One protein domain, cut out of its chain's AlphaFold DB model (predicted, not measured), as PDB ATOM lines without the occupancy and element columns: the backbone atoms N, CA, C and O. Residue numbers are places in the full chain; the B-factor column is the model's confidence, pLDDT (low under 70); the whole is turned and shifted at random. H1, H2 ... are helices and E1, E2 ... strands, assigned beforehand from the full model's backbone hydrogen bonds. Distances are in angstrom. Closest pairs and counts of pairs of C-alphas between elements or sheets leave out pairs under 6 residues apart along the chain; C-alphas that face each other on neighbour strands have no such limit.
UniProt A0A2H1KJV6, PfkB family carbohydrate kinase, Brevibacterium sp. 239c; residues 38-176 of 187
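What this domain is: This is residues 38 to 176 of the 187 residues of the protein "PfkB family carbohydrate kinase" of Brevibacterium sp. 239c (UniProt A0A2H1KJV6). A twisted sheet of six strands has the short helices H3 and H4 over one face, with H2 beside H3 and grazing the sheet at E1 and E2. A long loose tail follows E6, folds back so that H5 grazes the sheet, then leads out to H6, an arm that sticks out with residues 164 to 176. The printed part has 139 residues, with six named helices and six named strands in the order H1 E1 H2 E2 H3 E3 H4 E4 E5 E6 H5 H6. The sheet is mixed, in the order E1 E2 E3 E4 E5 E6, and the class is mixed, helices and strands. The whole is only just compact, close to loose, with a radius of gyration of the C-alphas of 17.2 A and spans of 47 by 38 by 27 A.

Where its parts are: The strands are E1, residues 54 to 58, 13.8 A long from C-alpha 54 at (69.554, 112.024, 130.789); E2, 76 to 80; E3, 97 to 101; E4, 116 to 120; E5, 126 to 130; and E6, 133 to 138, 15.3 A long. The helices are H1, residues 38 to 41; H2, 63 to 72, 14.0 A long; H3, 89 to 94; H4, 102 to 107; H5, 151 to 154; and H6, 166 to 176, 16.6 A long, ending at C-alpha 176 at (40.957, 104.799, 141.806).

How they stand to each other: E1, E2, E3 and E4 are parallel neighbours in turn, with N 55 and O 76 at 2.8 A, N 99 and O 79 at 2.8 A, and N 118 and O 98 at 2.8 A. E4, E5 and E6 form a meander, each strand the antiparallel neighbour of the one before, in two hairpins, with N 129 and O 117 at 2.8 A and N 126 and O 138 at 2.9 A. Three strand-helix-strand units, parallel neighbour strands with a helix between, have right-handed crossovers: E1 H2 E2, E2 H3 E3 and E3 H4 E4. H4 is over E3 at a height over the sheet of 8.0 A, slantwise to the strands at 44 degrees on the local plane. H3 is on the same face as H4. H2 touches H3 at a steep tilt of 39 degrees, the same way; their closest C-alphas, of Ser 70 and Val 91, are 5.5 A apart. H5 only grazes the sheet, with residues 151 to 153. In H2, H3 and H4 every O i to N i+4 pair is within hydrogen-bond range, in H6 6 of 7; H1 and H5 are too short for such a pair.

The domain as a whole: The C-alphas of Ala 89 and Ser 175, the two farthest apart, are 50.3 A apart. The printed part has no cut. The links H1 to E1, E6 to H5 and H5 to H6 are long. Mean pLDDT of the printed part is 77.9; residues 38 to 41 and 142 to 176 are under 70.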
ATOM      1  N   ALA A  38      71.488 120.067 153.774       58.00
ATOM      2  CA  ALA A  38      71.998 118.854 153.130       58.00
ATOM      3  C   ALA A  38      72.436 119.058 151.661       58.00
ATOM      4  O   ALA A  38      73.222 118.259 151.153       58.00
ATOM      5  N   ASN A  39      71.988 120.127 150.991       62.81
ATOM      6  CA  ASN A  39      72.322 120.416 149.589       62.81
ATOM      7  C   ASN A  39      73.811 120.759 149.421       62.81
ATOM      8  O   ASN A  39      74.416 120.396 148.413       62.81
ATOM      9  N   ALA A  40      74.438 121.358 150.441       64.00
ATOM     10  CA  ALA A  40      75.884 121.604 150.474       64.00
ATOM     11  C   ALA A  40      76.728 120.311 150.533       64.00
ATOM     12  O   ALA A  40      77.937 120.347 150.303       64.00
ATOM     13  N   HIS A  41      76.110 119.170 150.852       68.94
ATOM     14  CA  HIS A  41      76.778 117.876 151.004       68.94
ATOM     15  C   HIS A  41      76.520 116.908 149.840       68.94
ATOM     16  O   HIS A  41      76.983 115.767 149.890       68.94
ATOM     17  N   VAL A  42      75.803 117.339 148.795       73.00
ATOM     18  CA  VAL A  42      75.613 116.529 147.585       73.00
ATOM     19  C   VAL A  42      76.972 116.291 146.921       73.00
ATOM     20  O   VAL A  42      77.789 117.200 146.787       73.00
ATOM     21  N   SER A  43      77.224 115.048 146.516       78.50
ATOM     22  CA  SER A  43      78.474 114.620 145.889       78.50
ATOM     23  C   SER A  43      78.193 113.599 144.789       78.50
ATOM     24  O   SER A  43      77.250 112.815 144.891       78.50
ATOM     25  N   LEU A  44      79.042 113.580 143.759       78.62
ATOM     26  CA  LEU A  44      79.025 112.575 142.691       78.62
ATOM     27  C   LEU A  44      79.919 111.365 142.994       78.62
ATOM     28  O   LEU A  44      80.133 110.529 142.119       78.62
ATOM     29  N   ALA A  45      80.469 111.253 144.207       78.31
ATOM     30  CA  ALA A  45      81.411 110.193 144.553       78.31
ATOM     31  C   ALA A  45      80.855 108.793 144.228       78.31
ATOM     32  O   ALA A  45      79.816 108.378 144.740       78.31
ATOM     33  N   GLY A  46      81.574 108.057 143.374       75.00
ATOM     34  CA  GLY A  46      81.193 106.709 142.940       75.00
ATOM     35  C   GLY A  46      80.055 106.659 141.917       75.00
ATOM     36  O   GLY A  46      79.609 105.563 141.577       75.00
ATOM     37  N   ARG A  47      79.580 107.808 141.416       82.44
ATOM     38  CA  ARG A  47      78.586 107.862 140.346       82.44
ATOM     39  C   ARG A  47      79.268 107.882 138.985       82.44
ATOM     40  O   ARG A  47      80.053 108.772 138.674       82.44
ATOM     41  N   GLU A  48      78.887 106.932 138.145       83.44
ATOM     42  CA  GLU A  48      79.180 106.958 136.718       83.44
ATOM     43  C   GLU A  48      77.910 107.326 135.948       83.44
ATOM     44  O   GLU A  48      76.803 106.952 136.342       83.44
ATOM     45  N   PHE A  49      78.069 108.083 134.862       84.62
ATOM     46  CA  PHE A  49      76.974 108.452 133.967       84.62
ATOM     47  C   PHE A  49      77.169 107.774 132.617       84.62
ATOM     48  O   PHE A  49      78.157 108.020 131.916       84.62
ATOM     49  N   HIS A  50      76.210 106.945 132.221       83.00
ATOM     50  CA  HIS A  50      76.247 106.288 130.923       83.00
ATOM     51  C   HIS A  50      75.702 107.188 129.803       83.00
ATOM     52  O   HIS A  50      74.943 108.128 130.024       83.00
ATOM     53  N   ALA A  51      76.079 106.894 128.555       83.50
ATOM     54  CA  ALA A  51      75.710 107.716 127.395       83.50
ATOM     55  C   ALA A  51      74.198 107.747 127.089       83.50
ATOM     56  O   ALA A  51      73.736 108.642 126.390       83.50
ATOM     57  N   HIS A  52      73.431 106.776 127.590       79.44
ATOM     58  CA  HIS A  52      71.979 106.707 127.408       79.44
ATOM     59  C   HIS A  52      71.196 107.435 128.514       79.44
ATOM     60  O   HIS A  52      69.982 107.592 128.390       79.44
ATOM     61  N   GLU A  53      71.860 107.880 129.585       77.44
ATOM     62  CA  GLU A  53      71.208 108.599 130.681       77.44
ATOM     63  C   GLU A  53      70.934 110.057 130.300       77.44
ATOM     64  O   GLU A  53      71.729 110.713 129.625       77.44
ATOM     65  N   SER A  54      69.799 110.581 130.759       79.31
ATOM     66  CA  SER A  54      69.554 112.024 130.789       79.31
ATOM     67  C   SER A  54      69.719 112.522 132.217       79.31
ATOM     68  O   SER A  54      69.131 111.956 133.136       79.31
ATOM     69  N   VAL A  55      70.499 113.580 132.398       83.81
ATOM     70  CA  VAL A  55      70.742 114.225 133.685       83.81
ATOM     71  C   VAL A  55      70.069 115.587 133.688       83.81
ATOM     72  O   VAL A  55      70.344 116.400 132.807       83.81
ATOM     73  N   LEU A  56      69.198 115.821 134.667       84.69
ATOM     74  CA  LEU A  56      68.573 117.116 134.935       84.69
ATOM     75  C   LEU A  56      69.086 117.661 136.270       84.69
ATOM     76  O   LEU A  56      69.100 116.927 137.258       84.69
ATOM     77  N   THR A  57      69.469 118.935 136.303       87.69
ATOM     78  CA  THR A  57      69.905 119.616 137.529       87.69
ATOM     79  C   THR A  57      69.401 121.058 137.619       87.69
ATOM     80  O   THR A  57      68.965 121.625 136.617       87.69
ATOM     81  N   GLN A  58      69.455 121.633 138.820       86.50
ATOM     82  CA  GLN A  58      69.130 123.021 139.160       86.50
ATOM     83  C   GLN A  58      70.366 123.719 139.750       86.50
ATOM     84  O   GLN A  58      71.350 123.059 140.079       86.50
ATOM     85  N   LEU A  59      70.318 125.038 139.962       88.38
ATOM     86  CA  LEU A  59      71.430 125.803 140.552       88.38
ATOM     87  C   LEU A  59      71.329 125.959 142.079       88.38
ATOM     88  O   LEU A  59      71.864 126.903 142.652       88.38
ATOM     89  N   GLU A  60      70.676 125.006 142.748       85.06
ATOM     90  CA  GLU A  60      70.587 124.918 144.217       85.06
ATOM     91  C   GLU A  60      71.673 124.025 144.851       85.06
ATOM     92  O   GLU A  60      71.669 123.776 146.059       85.06
ATOM     93  N   ILE A  61      72.603 123.523 144.037       83.38
ATOM     94  CA  ILE A  61      73.811 122.808 144.465       83.38
ATOM     95  C   ILE A  61      75.054 123.625 144.097       83.38
ATOM     96  O   ILE A  61      74.988 124.555 143.293       83.38
ATOM     97  N   SER A  62      76.207 123.275 144.673       86.69
ATOM     98  CA  SER A  62      77.464 123.984 144.399       86.69
ATOM     99  C   SER A  62      77.767 124.055 142.897       86.69
ATOM    100  O   SER A  62      77.730 123.042 142.197       86.69
ATOM    101  N   LEU A  63      78.164 125.238 142.410       90.00
ATOM    102  CA  LEU A  63      78.614 125.416 141.026       90.00
ATOM    103  C   LEU A  63      79.813 124.527 140.679       90.00
ATOM    104  O   LEU A  63      79.969 124.159 139.519       90.00
ATOM    105  N   ASP A  64      80.642 124.152 141.652       91.31
ATOM    106  CA  ASP A  64      81.735 123.209 141.405       91.31
ATOM    107  C   ASP A  64      81.205 121.807 141.087       91.31
ATOM    108  O   ASP A  64      81.751 121.134 140.215       91.31
ATOM    109  N   LEU A  65      80.080 121.410 141.689       90.56
ATOM    110  CA  LEU A  65      79.397 120.160 141.359       90.56
ATOM    111  C   LEU A  65      78.741 120.225 139.975       90.56
ATOM    112  O   LEU A  65      78.790 119.258 139.220       90.56
ATOM    113  N   ILE A  66      78.178 121.379 139.603       93.56
ATOM    114  CA  ILE A  66      77.637 121.609 138.253       93.56
ATOM    115  C   ILE A  66      78.743 121.507 137.188       93.56
ATOM    116  O   ILE A  66      78.531 120.901 136.137       93.56
ATOM    117  N   LYS A  67      79.941 122.040 137.463       94.94
ATOM    118  CA  LYS A  67      81.120 121.850 136.600       94.94
ATOM    119  C   LYS A  67      81.583 120.394 136.578       94.94
ATOM    120  O   LYS A  67      81.990 119.881 135.545       94.94
ATOM    121  N   GLU A  68      81.534 119.687 137.701       93.69
ATOM    122  CA  GLU A  68      81.879 118.262 137.721       93.69
ATOM    123  C   GLU A  68      80.897 117.438 136.868       93.69
ATOM    124  O   GLU A  68      81.318 116.569 136.097       93.69
ATOM    125  N   LEU A  69      79.599 117.763 136.925       92.25
ATOM    126  CA  LEU A  69      78.568 117.181 136.063       92.25
ATOM    127  C   LEU A  69      78.837 117.465 134.583       92.25
ATOM    128  O   LEU A  69      78.732 116.543 133.773       92.25
ATOM    129  N   SER A  70      79.227 118.690 134.212       95.38
ATOM    130  CA  SER A  70      79.500 119.012 132.803       95.38
ATOM    131  C   SER A  70      80.643 118.163 132.222       95.38
ATOM    132  O   SER A  70      80.594 117.763 131.056       95.38
ATOM    133  N   HIS A  71      81.628 117.793 133.040       94.19
ATOM    134  CA  HIS A  71      82.712 116.899 132.633       94.19
ATOM    135  C   HIS A  71      82.335 115.409 132.671       94.19
ATOM    136  O   HIS A  71      82.840 114.621 131.867       94.19
ATOM    137  N   SER A  72      81.468 115.008 133.602       91.12
ATOM    138  CA  SER A  72      81.198 113.592 133.896       91.12
ATOM    139  C   SER A  72      80.024 113.019 133.107       91.12
ATOM    140  O   SER A  72      80.031 111.839 132.747       91.12
ATOM    141  N   VAL A  73      79.006 113.833 132.819       89.81
ATOM    142  CA  VAL A  73      77.808 113.384 132.108       89.81
ATOM    143  C   VAL A  73      78.156 113.098 130.650       89.81
ATOM    144  O   VAL A  73      78.632 113.966 129.917       89.81
ATOM    145  N   ARG A  74      77.893 111.867 130.202       88.88
ATOM    146  CA  ARG A  74      78.118 111.414 128.816       88.88
ATOM    147  C   ARG A  74      76.868 111.515 127.946       88.88
ATOM    148  O   ARG A  74      76.988 111.721 126.744       88.88
ATOM    149  N   GLY A  75      75.701 111.309 128.552       86.25
ATOM    150  CA  GLY A  75      74.408 111.389 127.883       86.25
ATOM    151  C   GLY A  75      73.864 112.814 127.847       86.25
ATOM    152  O   GLY A  75      74.629 113.777 127.774       86.25
ATOM    153  N   ARG A  76      72.540 112.967 127.886       87.19
ATOM    154  CA  ARG A  76      71.914 114.288 127.753       87.19
ATOM    155  C   ARG A  76      72.040 115.074 129.052       87.19
ATOM    156  O   ARG A  76      71.676 114.557 130.099       87.19
ATOM    157  N   PHE A  77      72.513 116.311 128.989       92.75
ATOM    158  CA  PHE A  77      72.686 117.174 130.155       92.75
ATOM    159  C   PHE A  77      71.762 118.387 130.068       92.75
ATOM    160  O   PHE A  77      71.900 119.220 129.172       92.75
ATOM    161  N   VAL A  78      70.801 118.460 130.984       92.12
ATOM    162  CA  VAL A  78      69.776 119.501 131.052       92.12
ATOM    163  C   VAL A  78      69.934 120.268 132.358       92.12
ATOM    164  O   VAL A  78      70.071 119.669 133.424       92.12
ATOM    165  N   ILE A  79      69.894 121.593 132.279       92.38
ATOM    166  CA  ILE A  79      70.022 122.473 133.442       92.38
ATOM    167  C   ILE A  79      68.790 123.365 133.498       92.38
ATOM    168  O   ILE A  79      68.538 124.107 132.558       92.38
ATOM    169  N   ASN A  80      68.043 123.328 134.593       91.69
ATOM    170  CA  ASN A  80      67.134 124.410 134.941       91.69
ATOM    171  C   ASN A  80      67.948 125.478 135.680       91.69
ATOM    172  O   ASN A  80      68.352 125.263 136.821       91.69
ATOM    173  N   ALA A  81      68.278 126.580 135.009       91.12
ATOM    174  CA  ALA A  81      69.211 127.590 135.503       91.12
ATOM    175  C   ALA A  81      68.545 128.562 136.495       91.12
ATOM    176  O   ALA A  81      68.616 129.781 136.341       91.12
ATOM    177  N   ALA A  82      67.943 127.975 137.527       85.75
ATOM    178  CA  ALA A  82      67.243 128.641 138.605       85.75
ATOM    179  C   ALA A  82      67.882 128.285 139.963       85.75
ATOM    180  O   ALA A  82      68.170 127.104 140.208       85.75
ATOM    181  N   PRO A  83      68.107 129.277 140.848       85.94
ATOM    182  CA  PRO A  83      68.003 130.716 140.570       85.94
ATOM    183  C   PRO A  83      69.073 131.177 139.561       85.94
ATOM    184  O   PRO A  83      70.115 130.536 139.436       85.94
ATOM    185  N   ALA A  84      68.854 132.306 138.872       87.25
ATOM    186  CA  ALA A  84      69.831 132.844 137.917       87.25
ATOM    187  C   ALA A  84      71.190 133.127 138.576       87.25
ATOM    188  O   ALA A  84      71.370 134.111 139.300       87.25
ATOM    189  N   LEU A  85      72.169 132.278 138.266       89.88
ATOM    190  CA  LEU A  85      73.571 132.442 138.627       89.88
ATOM    191  C   LEU A  85      74.427 132.373 137.359       89.88
ATOM    192  O   LEU A  85      74.153 131.538 136.492       89.88
ATOM    193  N   PRO A  86      75.483 133.202 137.230       92.56
ATOM    194  CA  PRO A  86      76.380 133.124 136.088       92.56
ATOM    195  C   PRO A  86      76.953 131.714 135.911       92.56
ATOM    196  O   PRO A  86      77.718 131.223 136.743       92.56
ATOM    197  N   LEU A  87      76.594 131.072 134.801       93.75
ATOM    198  CA  LEU A  87      77.110 129.760 134.435       93.75
ATOM    199  C   LEU A  87      78.510 129.876 133.813       93.75
ATOM    200  O   LEU A  87      78.704 130.723 132.932       93.75
ATOM    201  N   PRO A  88      79.473 129.024 134.216       95.19
ATOM    202  CA  PRO A  88      80.757 128.889 133.532       95.19
ATOM    203  C   PRO A  88      80.580 128.519 132.053       95.19
ATOM    204  O   PRO A  88      79.696 127.735 131.713       95.19
ATOM    205  N   ALA A  89      81.457 129.021 131.180       95.06
ATOM    206  CA  ALA A  89      81.364 128.788 129.734       95.06
ATOM    207  C   ALA A  89      81.349 127.292 129.367       95.06
ATOM    208  O   ALA A  89      80.535 126.872 128.554       95.06
ATOM    209  N   GLU A  90      82.170 126.476 130.036       95.62
ATOM    210  CA  GLU A  90      82.215 125.017 129.842       95.62
ATOM    211  C   GLU A  90      80.881 124.323 130.164       95.62
ATOM    212  O   GLU A  90      80.516 123.335 129.531       95.62
ATOM    213  N   VAL A  91      80.122 124.849 131.130       96.88
ATOM    214  CA  VAL A  91      78.799 124.326 131.493       96.88
ATOM    215  C   VAL A  91      77.786 124.685 130.409       96.88
ATOM    216  O   VAL A  91      77.017 123.823 129.988       96.88
ATOM    217  N   VAL A  92      77.821 125.930 129.925       97.25
ATOM    218  CA  VAL A  92      76.942 126.416 128.850       97.25
ATOM    219  C   VAL A  92      77.190 125.659 127.545       97.25
ATOM    220  O   VAL A  92      76.242 125.215 126.904       97.25
ATOM    221  N   GLU A  93      78.456 125.460 127.178       96.50
ATOM    222  CA  GLU A  93      78.857 124.715 125.981       96.50
ATOM    223  C   GLU A  93      78.450 123.237 126.074       96.50
ATOM    224  O   GLU A  93      77.973 122.631 125.104       96.50
ATOM    225  N   ARG A  94      78.614 122.636 127.258       97.00
ATOM    226  CA  ARG A  94      78.266 121.234 127.468       97.00
ATOM    227  C   ARG A  94      76.761 121.005 127.447       97.00
ATOM    228  O   ARG A  94      76.349 119.993 126.872       97.00
ATOM    229  N   ALA A  95      75.972 121.862 128.092       96.56
ATOM    230  CA  ALA A  95      74.537 121.663 128.265       96.56
ATOM    231  C   ALA A  95      73.833 121.441 126.919       96.56
ATOM    232  O   ALA A  95      74.075 122.130 125.930       96.56
ATOM    233  N   ASP A  96      72.967 120.434 126.877       95.56
ATOM    234  CA  ASP A  96      72.163 120.109 125.699       95.56
ATOM    235  C   ASP A  96      70.843 120.886 125.693       95.56
ATOM    236  O   ASP A  96      70.250 121.084 124.637       95.56
ATOM    237  N   LEU A  97      70.387 121.324 126.870       94.12
ATOM    238  CA  LEU A  97      69.257 122.228 127.051       94.12
ATOM    239  C   LEU A  97      69.422 122.998 128.362       94.12
ATOM    240  O   LEU A  97      69.659 122.395 129.410       94.12
ATOM    241  N   ILE A  98      69.229 124.312 128.309       95.25
ATOM    242  CA  ILE A  98      69.084 125.158 129.495       95.25
ATOM    243  C   ILE A  98      67.635 125.641 129.573       95.25
ATOM    244  O   ILE A  98      67.083 126.107 128.582       95.25
ATOM    245  N   ILE A  99      66.999 125.500 130.729       91.69
ATOM    246  CA  ILE A  99      65.640 125.967 131.008       91.69
ATOM    247  C   ILE A  99      65.759 127.170 131.939       91.69
ATOM    248  O   ILE A  99      66.521 127.118 132.901       91.69
ATOM    249  N   VAL A 100      65.047 128.244 131.626       92.56
ATOM    250  CA  VAL A 100      64.983 129.474 132.423       92.56
ATOM    251  C   VAL A 100      63.588 130.076 132.336       92.56
ATOM    252  O   VAL A 100      62.849 129.833 131.374       92.56
ATOM    253  N   ASN A 101      63.218 130.906 133.302       89.44
ATOM    254  CA  ASN A 101      62.125 131.860 133.119       89.44
ATOM    255  C   ASN A 101      62.598 133.156 132.427       89.44
ATOM    256  O   ASN A 101      63.788 133.359 132.187       89.44
ATOM    257  N   GLU A 102      61.650 134.029 132.070       90.12
ATOM    258  CA  GLU A 102      61.918 135.319 131.413       90.12
ATOM    259  C   GLU A 102      62.944 136.172 132.179       90.12
ATOM    260  O   GLU A 102      63.898 136.674 131.591       90.12
ATOM    261  N   THR A 103      62.796 136.280 133.503       88.69
ATOM    262  CA  THR A 103      63.700 137.085 134.340       88.69
ATOM    263  C   THR A 103      65.108 136.494 134.386       88.69
ATOM    264  O   THR A 103      66.091 137.224 134.315       88.69
ATOM    265  N   GLU A 104      65.229 135.173 134.489       92.19
ATOM    266  CA  GLU A 104      66.522 134.489 134.502       92.19
ATOM    267  C   GLU A 104      67.230 134.565 133.150       92.19
ATOM    268  O   GLU A 104      68.447 134.745 133.112       92.19
ATOM    269  N   TYR A 105      66.480 134.481 132.045       93.56
ATOM    270  CA  TYR A 105      67.026 134.648 130.700       93.56
ATOM    271  C   TYR A 105      67.674 136.027 130.527       93.56
ATOM    272  O   TYR A 105      68.810 136.120 130.063       93.56
ATOM    273  N   ASP A 106      66.993 137.083 130.976       93.50
ATOM    274  CA  ASP A 106      67.499 138.458 130.911       93.50
ATOM    275  C   ASP A 106      68.748 138.680 131.781       93.50
ATOM    276  O   ASP A 106      69.607 139.505 131.457       93.50
ATOM    277  N   LEU A 107      68.878 137.936 132.884       95.00
ATOM    278  CA  LEU A 107      70.020 138.019 133.799       95.00
ATOM    279  C   LEU A 107      71.259 137.248 133.315       95.00
ATOM    280  O   LEU A 107      72.346 137.452 133.863       95.00
ATOM    281  N   LEU A 108      71.127 136.381 132.305       94.81
ATOM    282  CA  LEU A 108      72.185 135.475 131.847       94.81
ATOM    283  C   LEU A 108      72.565 135.742 130.376       94.81
ATOM    284  O   LEU A 108      72.181 134.988 129.475       94.81
ATOM    285  N   PRO A 109      73.391 136.773 130.101       94.88
ATOM    286  CA  PRO A 109      73.752 137.182 128.740       94.88
ATOM    287  C   PRO A 109      74.566 136.142 127.956       94.88
ATOM    288  O   PRO A 109      74.771 136.316 126.759       94.88
ATOM    289  N   GLN A 110      75.046 135.076 128.602       95.31
ATOM    290  CA  GLN A 110      75.741 133.961 127.955       95.31
ATOM    291  C   GLN A 110      74.803 132.928 127.304       95.31
ATOM    292  O   GLN A 110      75.263 132.119 126.502       95.31
ATOM    293  N   LEU A 111      73.503 132.925 127.625       95.50
ATOM    294  CA  LEU A 111      72.559 131.924 127.109       95.50
ATOM    295  C   LEU A 111      72.322 131.951 125.590       95.50
ATOM    296  O   LEU A 111      72.049 130.884 125.040       95.50
ATOM    297  N   PRO A 112      72.452 133.080 124.867       95.19
ATOM    298  CA  PRO A 112      72.412 133.069 123.407       95.19
ATOM    299  C   PRO A 112      73.470 132.168 122.749       95.19
ATOM    300  O   PRO A 112      73.230 131.677 121.651       95.19
ATOM    301  N   GLU A 113      74.595 131.894 123.415       95.62
ATOM    302  CA  GLU A 113      75.643 130.991 122.908       95.62
ATOM    303  C   GLU A 113      75.349 129.506 123.195       95.62
ATOM    304  O   GLU A 113      76.034 128.620 122.682       95.62
ATOM    305  N   ALA A 114      74.336 129.205 124.014       96.38
ATOM    306  CA  ALA A 114      73.960 127.834 124.337       96.38
ATOM    307  C   ALA A 114      73.310 127.130 123.133       96.38
ATOM    308  O   ALA A 114      72.596 127.743 122.331       96.38
ATOM    309  N   LYS A 115      73.488 125.804 123.055       95.44
ATOM    310  CA  LYS A 115      72.908 124.972 121.986       95.44
ATOM    311  C   LYS A 115      71.394 125.134 121.907       95.44
ATOM    312  O   LYS A 115      70.856 125.403 120.838       95.44
ATOM    313  N   LEU A 116      70.721 124.964 123.048       95.81
ATOM    314  CA  LEU A 116      69.279 125.121 123.189       95.81
ATOM    315  C   LEU A 116      68.930 125.790 124.517       95.81
ATOM    316  O   LEU A 116      69.449 125.406 125.567       95.81
ATOM    317  N   VAL A 117      67.989 126.731 124.465       96.75
ATOM    318  CA  VAL A 117      67.423 127.395 125.643       96.75
ATOM    319  C   VAL A 117      65.903 127.366 125.571       96.75
ATOM    320  O   VAL A 117      65.319 127.858 124.607       96.75
ATOM    321  N   ALA A 118      65.252 126.799 126.581       93.25
ATOM    322  CA  ALA A 118      63.814 126.912 126.772       93.25
ATOM    323  C   ALA A 118      63.529 128.065 127.738       93.25
ATOM    324  O   ALA A 118      63.925 128.005 128.900       93.25
ATOM    325  N   VAL A 119      62.837 129.096 127.258       90.69
ATOM    326  CA  VAL A 119      62.425 130.243 128.078       90.69
ATOM    327  C   VAL A 119      60.943 130.114 128.386       90.69
ATOM    328  O   VAL A 119      60.131 129.967 127.468       90.69
ATOM    329  N   THR A 120      60.586 130.150 129.667       86.19
ATOM    330  CA  THR A 120      59.196 130.093 130.127       86.19
ATOM    331  C   THR A 120      58.655 131.498 130.409       86.19
ATOM    332  O   THR A 120      59.302 132.319 131.056       86.19
ATOM    333  N   TYR A 121      57.442 131.768 129.926       82.19
ATOM    334  CA  TYR A 121      56.730 133.049 130.042       82.19
ATOM    335  C   TYR A 121      55.426 132.886 130.839       82.19
ATOM    336  O   TYR A 121      54.396 133.502 130.539       82.19
ATOM    337  N   GLY A 122      55.428 131.970 131.812       79.62
ATOM    338  CA  GLY A 122      54.263 131.639 132.632       79.62
ATOM    339  C   GLY A 122      53.028 131.294 131.792       79.62
ATOM    340  O   GLY A 122      53.020 130.336 131.019       79.62
ATOM    341  N   SER A 123      51.967 132.093 131.925       75.94
ATOM    342  CA  SER A 123      50.690 131.884 131.227       75.94
ATOM    343  C   SER A 123      50.732 132.156 129.720       75.94
ATOM    344  O   SER A 123      49.768 131.840 129.022       75.94
ATOM    345  N   GLN A 124      51.816 132.729 129.192       76.12
ATOM    346  CA  GLN A 124      51.965 132.914 127.748       76.12
ATOM    347  C   GLN A 124      52.483 131.645 127.056       76.12
ATOM    348  O   GLN A 124      52.233 131.452 125.863       76.12
ATOM    349  N   GLY A 125      53.127 130.742 127.803       79.06
ATOM    350  CA  GLY A 125      53.751 129.530 127.280       79.06
ATOM    351  C   GLY A 125      55.269 129.581 127.349       79.06
ATOM    352  O   GLY A 125      55.825 130.228 128.233       79.06
ATOM    353  N   SER A 126      55.932 128.902 126.416       84.88
ATOM    354  CA  SER A 126      57.390 128.769 126.403       84.88
ATOM    355  C   SER A 126      57.946 128.853 124.984       84.88
ATOM    356  O   SER A 126      57.367 128.300 124.045       84.88
ATOM    357  N   ALA A 127      59.092 129.510 124.823       87.00
ATOM    358  CA  ALA A 127      59.853 129.529 123.578       87.00
ATOM    359  C   ALA A 127      61.052 128.585 123.657       87.00
ATOM    360  O   ALA A 127      61.634 128.398 124.722       87.00
ATOM    361  N   LEU A 128      61.446 128.036 122.509       93.69
ATOM    362  CA  LEU A 128      62.723 127.350 122.348       93.69
ATOM    363  C   LEU A 128      63.628 128.204 121.461       93.69
ATOM    364  O   LEU A 128      63.228 128.583 120.357       93.69
ATOM    365  N   TYR A 129      64.836 128.465 121.935       94.12
ATOM    366  CA  TYR A 129      65.907 129.138 121.217       94.12
ATOM    367  C   TYR A 129      67.011 128.140 120.892       94.12
ATOM    368  O   TYR A 129      67.356 127.308 121.724       94.12
ATOM    369  N   GLU A 130      67.574 128.246 119.697       94.38
ATOM    370  CA  GLU A 130      68.760 127.520 119.248       94.38
ATOM    371  C   GLU A 130      69.809 128.561 118.854       94.38
ATOM    372  O   GLU A 130      69.569 129.342 117.929       94.38
ATOM    373  N   HIS A 131      70.933 128.610 119.576       96.06
ATOM    374  CA  HIS A 131      71.983 129.624 119.396       96.06
ATOM    375  C   HIS A 131      71.410 131.055 119.316       96.06
ATOM    376  O   HIS A 131      71.575 131.773 118.327       96.06
ATOM    377  N   GLY A 132      70.604 131.423 120.320       94.62
ATOM    378  CA  GLY A 132      69.988 132.750 120.439       94.62
ATOM    379  C   GLY A 132      68.851 133.037 119.451       94.62
ATOM    380  O   GLY A 132      68.163 134.048 119.581       94.62
ATOM    381  N   ARG A 133      68.585 132.150 118.485       96.81
ATOM    382  CA  ARG A 133      67.483 132.299 117.532       96.81
ATOM    383  C   ARG A 133      66.275 131.505 117.999       96.81
ATOM    384  O   ARG A 133      66.360 130.294 118.165       96.81
ATOM    385  N   GLN A 134      65.124 132.153 118.135       95.06
ATOM    386  CA  GLN A 134      63.884 131.439 118.432       95.06
ATOM    387  C   GLN A 134      63.531 130.472 117.287       95.06
ATOM    388  O   GLN A 134      63.461 130.869 116.119       95.06
ATOM    389  N   VAL A 135      63.302 129.202 117.624       92.62
ATOM    390  CA  VAL A 135      62.975 128.124 116.672       92.62
ATOM    391  C   VAL A 135      61.590 127.527 116.881       92.62
ATOM    392  O   VAL A 135      61.023 126.980 115.938       92.62
ATOM    393  N   ALA A 136      61.021 127.656 118.081       86.38
ATOM    394  CA  ALA A 136      59.667 127.205 118.376       86.38
ATOM    395  C   ALA A 136      59.010 128.048 119.477       86.38
ATOM    396  O   ALA A 136      59.680 128.740 120.244       86.38
ATOM    397  N   PHE A 137      57.681 127.971 119.551       87.19
ATOM    398  CA  PHE A 137      56.885 128.512 120.648       87.19
ATOM    399  C   PHE A 137      55.708 127.580 120.933       87.19
ATOM    400  O   PHE A 137      54.982 127.201 120.012       87.19
ATOM    401  N   ALA A 138      55.499 127.241 122.200       79.62
ATOM    402  CA  ALA A 138      54.360 126.472 122.677       79.62
ATOM    403  C   ALA A 138      53.498 127.368 123.569       79.62
ATOM    404  O   ALA A 138      53.980 127.878 124.573       79.62
ATOM    405  N   LYS A 139      52.223 127.564 123.211       76.06
ATOM    406  CA  LYS A 139      51.280 128.339 124.033       76.06
ATOM    407  C   LYS A 139      50.914 127.558 125.293       76.06
ATOM    408  O   LYS A 139      50.655 126.358 125.204       76.06
ATOM    409  N   ALA A 140      50.826 128.242 126.430       72.94
ATOM    410  CA  ALA A 140      50.296 127.630 127.644       72.94
ATOM    411  C   ALA A 140      48.805 127.305 127.488       72.94
ATOM    412  O   ALA A 140      48.065 127.971 126.754       72.94
ATOM    413  N   LEU A 141      48.353 126.292 128.225       72.31
ATOM    414  CA  LEU A 141      46.928 126.033 128.382       72.31
ATOM    415  C   LEU A 141      46.314 127.107 129.297       72.31
ATOM    416  O   LEU A 141      46.897 127.416 130.339       72.31
ATOM    417  N   PRO A 142      45.142 127.666 128.955       67.75
ATOM    418  CA  PRO A 142      44.488 128.665 129.790       67.75
ATOM    419  C   PRO A 142      44.060 128.046 131.130       67.75
ATOM    420  O   PRO A 142      43.258 127.113 131.171       67.75
ATOM    421  N   ARG A 143      44.612 128.571 132.228       65.50
ATOM    422  CA  ARG A 143      44.363 128.156 133.619       65.50
ATOM    423  C   ARG A 143      44.297 129.405 134.508       65.50
ATOM    424  O   ARG A 143      44.974 130.389 134.219       65.50
ATOM    425  N   SER A 144      43.527 129.355 135.595       61.44
ATOM    426  CA  SER A 144      43.562 130.378 136.653       61.44
ATOM    427  C   SER A 144      44.617 129.983 137.694       61.44
ATOM    428  O   SER A 144      44.413 128.973 138.369       61.44
ATOM    429  N   PRO A 145      45.748 130.703 137.818       61.50
ATOM    430  CA  PRO A 145      46.817 130.314 138.734       61.50
ATOM    431  C   PRO A 145      46.434 130.605 140.191       61.50
ATOM    432  O   PRO A 145      45.920 131.680 140.498       61.50
ATOM    433  N   VAL A 146      46.707 129.645 141.079       55.53
ATOM    434  CA  VAL A 146      46.552 129.785 142.541       55.53
ATOM    435  C   VAL A 146      47.917 130.024 143.198       55.53
ATOM    436  O   VAL A 146      48.058 130.930 144.014       55.53
ATOM    437  N   ASN A 147      48.935 129.257 142.793       46.97
ATOM    438  CA  ASN A 147      50.341 129.411 143.164       46.97
ATOM    439  C   ASN A 147      51.223 128.934 141.993       46.97
ATOM    440  O   ASN A 147      50.897 127.940 141.348       46.97
ATOM    441  N   THR A 148      52.323 129.636 141.717       57.59
ATOM    442  CA  THR A 148      53.264 129.332 140.623       57.59
ATOM    443  C   THR A 148      54.654 128.918 141.114       57.59
ATOM    444  O   THR A 148      55.559 128.735 140.301       57.59
ATOM    445  N   VAL A 149      54.867 128.773 142.427       57.94
ATOM    446  CA  VAL A 149      56.132 128.257 142.971       57.94
ATOM    447  C   VAL A 149      56.347 126.822 142.476       57.94
ATOM    448  O   VAL A 149      55.493 125.954 142.653       57.94
ATOM    449  N   GLY A 150      57.493 126.581 141.833       56.84
ATOM    450  CA  GLY A 150      57.841 125.287 141.236       56.84
ATOM    451  C   GLY A 150      57.175 124.994 139.885       56.84
ATOM    452  O   GLY A 150      57.421 123.931 139.319       56.84
ATOM    453  N   ALA A 151      56.383 125.917 139.332       56.19
ATOM    454  CA  ALA A 151      55.703 125.726 138.049       56.19
ATOM    455  C   ALA A 151      56.667 125.477 136.883       56.19
ATOM    456  O   ALA A 151      56.370 124.675 136.001       56.19
ATOM    457  N   GLU A 152      57.836 126.123 136.878       56.56
ATOM    458  CA  GLU A 152      58.851 125.894 135.843       56.56
ATOM    459  C   GLU A 152      59.447 124.481 135.924       56.56
ATOM    460  O   GLU A 152      59.700 123.867 134.889       56.56
ATOM    461  N   ALA A 153      59.593 123.928 137.137       55.94
ATOM    462  CA  ALA A 153      60.173 122.606 137.356       55.94
ATOM    463  C   ALA A 153      59.290 121.496 136.768       55.94
ATOM    464  O   ALA A 153      59.795 120.451 136.361       55.94
ATOM    465  N   VAL A 154      57.978 121.738 136.686       51.12
ATOM    466  CA  VAL A 154      57.011 120.833 136.048       51.12
ATOM    467  C   VAL A 154      56.517 121.330 134.683       51.12
ATOM    468  O   VAL A 154      55.706 120.659 134.051       51.12
ATOM    469  N   MET A 155      57.001 122.489 134.216       52.12
ATOM    470  CA  MET A 155      56.504 123.213 133.035       52.12
ATOM    471  C   MET A 155      54.972 123.411 133.006       52.12
ATOM    472  O   MET A 155      54.367 123.462 131.933       52.12
ATOM    473  N   ASP A 156      54.340 123.547 134.174       48.50
ATOM    474  CA  ASP A 156      52.899 123.761 134.329       48.50
ATOM    475  C   ASP A 156      52.637 124.948 135.275       48.50
ATOM    476  O   ASP A 156      52.885 124.839 136.478       48.50
ATOM    477  N   PRO A 157      52.088 126.075 134.781       42.25
ATOM    478  CA  PRO A 157      51.750 127.239 135.604       42.25
ATOM    479  C   PRO A 157      50.677 126.966 136.675       42.25
ATOM    480  O   PRO A 157      50.417 127.840 137.499       42.25
ATOM    481  N   SER A 158      50.044 125.790 136.672       44.00
ATOM    482  CA  SER A 158      49.029 125.368 137.643       44.00
ATOM    483  C   SER A 158      49.527 124.385 138.707       44.00
ATOM    484  O   SER A 158      48.700 123.835 139.425       44.00
ATOM    485  N   SER A 159      50.843 124.182 138.850       43.53
ATOM    486  CA  SER A 159      51.476 123.087 139.612       43.53
ATOM    487  C   SER A 159      51.180 122.973 141.112       43.53
ATOM    488  O   SER A 159      51.712 122.072 141.758       43.53
ATOM    489  N   GLN A 160      50.349 123.838 141.686       43.97
ATOM    490  CA  GLN A 160      49.792 123.646 143.024       43.97
ATOM    491  C   GLN A 160      48.313 124.053 143.038       43.97
ATOM    492  O   GLN A 160      47.959 125.092 143.608       43.97
ATOM    493  N   PRO A 161      47.433 123.282 142.374       37.00
ATOM    494  CA  PRO A 161      46.009 123.479 142.519       37.00
ATOM    495  C   PRO A 161      45.653 122.879 143.877       37.00
ATOM    496  O   PRO A 161      45.752 121.673 144.072       37.00
ATOM    497  N   ASP A 162      45.296 123.743 144.818       37.56
ATOM    498  CA  ASP A 162      44.758 123.382 146.121       37.56
ATOM    499  C   ASP A 162      45.755 122.788 147.134       37.56
ATOM    500  O   ASP A 162      46.038 121.593 147.182       37.56
ATOM    501  N   PHE A 163      46.171 123.635 148.082       34.94
ATOM    502  CA  PHE A 163      46.575 123.238 149.439       34.94
ATOM    503  C   PHE A 163      45.362 122.633 150.188       34.94
ATOM    504  O   PHE A 163      44.955 123.092 151.254       34.94
ATOM    505  N   HIS A 164      44.721 121.618 149.615       35.03
ATOM    506  CA  HIS A 164      43.871 120.727 150.383       35.03
ATOM    507  C   HIS A 164      44.776 119.922 151.316       35.03
ATOM    508  O   HIS A 164      45.903 119.567 150.957       35.03
ATOM    509  N   GLN A 165      44.310 119.674 152.542       40.72
ATOM    510  CA  GLN A 165      45.052 118.847 153.489       40.72
ATOM    511  C   GLN A 165      45.417 117.533 152.791       40.72
ATOM    512  O   GLN A 165      44.558 116.904 152.178       40.72
ATOM    513  N   LEU A 166      46.692 117.146 152.873       38.56
ATOM    514  CA  LEU A 166      47.308 115.950 152.272       38.56
ATOM    515  C   LEU A 166      46.428 114.681 152.351       38.56
ATOM    516  O   LEU A 166      46.489 113.803 151.493       38.56
ATOM    517  N   GLU A 167      45.578 114.613 153.371       39.41
ATOM    518  CA  GLU A 167      44.575 113.581 153.621       39.41
ATOM    519  C   GLU A 167      43.539 113.404 152.493       39.41
ATOM    520  O   GLU A 167      43.137 112.273 152.212       39.41
ATOM    521  N   ASP A 168      43.123 114.483 151.825       41.16
ATOM    522  CA  ASP A 168      42.128 114.445 150.744       41.16
ATOM    523  C   ASP A 168      42.737 113.913 149.439       41.16
ATOM    524  O   ASP A 168      42.120 113.109 148.732       41.16
ATOM    525  N   TYR A 169      43.988 114.289 149.160       40.28
ATOM    526  CA  TYR A 169      44.743 113.792 148.011       40.28
ATOM    527  C   TYR A 169      44.959 112.276 148.110       40.28
ATOM    528  O   TYR A 169      44.651 111.543 147.169       40.28
ATOM    529  N   LEU A 170      45.373 111.778 149.284       37.44
ATOM    530  CA  LEU A 170      45.582 110.345 149.520       37.44
ATOM    531  C   LEU A 170      44.297 109.514 149.351       37.44
ATOM    532  O   LEU A 170      44.362 108.395 148.846       37.44
ATOM    533  N   ARG A 171      43.122 110.055 149.705       43.28
ATOM    534  CA  ARG A 171      41.838 109.365 149.472       43.28
ATOM    535  C   ARG A 171      41.481 109.261 147.992       43.28
ATOM    536  O   ARG A 171      40.980 108.220 147.584       43.28
ATOM    537  N   SER A 172      41.755 110.298 147.199       43.22
ATOM    538  CA  SER A 172      41.451 110.305 145.756       43.22
ATOM    539  C   SER A 172      42.299 109.306 144.957       43.22
ATOM    540  O   SER A 172      41.819 108.673 144.013       43.22
ATOM    541  N   VAL A 173      43.549 109.116 145.384       41.56
ATOM    542  CA  VAL A 173      44.478 108.149 144.790       41.56
ATOM    543  C   VAL A 173      44.164 106.724 145.266       41.56
ATOM    544  O   VAL A 173      44.285 105.781 144.498       41.56
ATOM    545  N   ALA A 174      43.684 106.544 146.501       42.94
ATOM    546  CA  ALA A 174      43.293 105.226 147.011       42.94
ATOM    547  C   ALA A 174      41.949 104.716 146.454       42.94
ATOM    548  O   ALA A 174      41.697 103.512 146.453       42.94
ATOM    549  N   SER A 175      41.063 105.605 145.988       47.12
ATOM    550  CA  SER A 175      39.750 105.224 145.451       47.12
ATOM    551  C   SER A 175      39.770 104.814 143.976       47.12
ATOM    552  O   SER A 175      38.768 104.312 143.475       47.12
ATOM    553  N   THR A 176      40.877 105.025 143.260       41.69
ATOM    554  CA  THR A 176      40.957 104.799 141.806       41.69
ATOM    555  C   THR A 176      41.281 103.351 141.406       41.69
ATOM    556  O   THR A 176      41.223 103.037 140.222       41.69
TER     557      THR A 176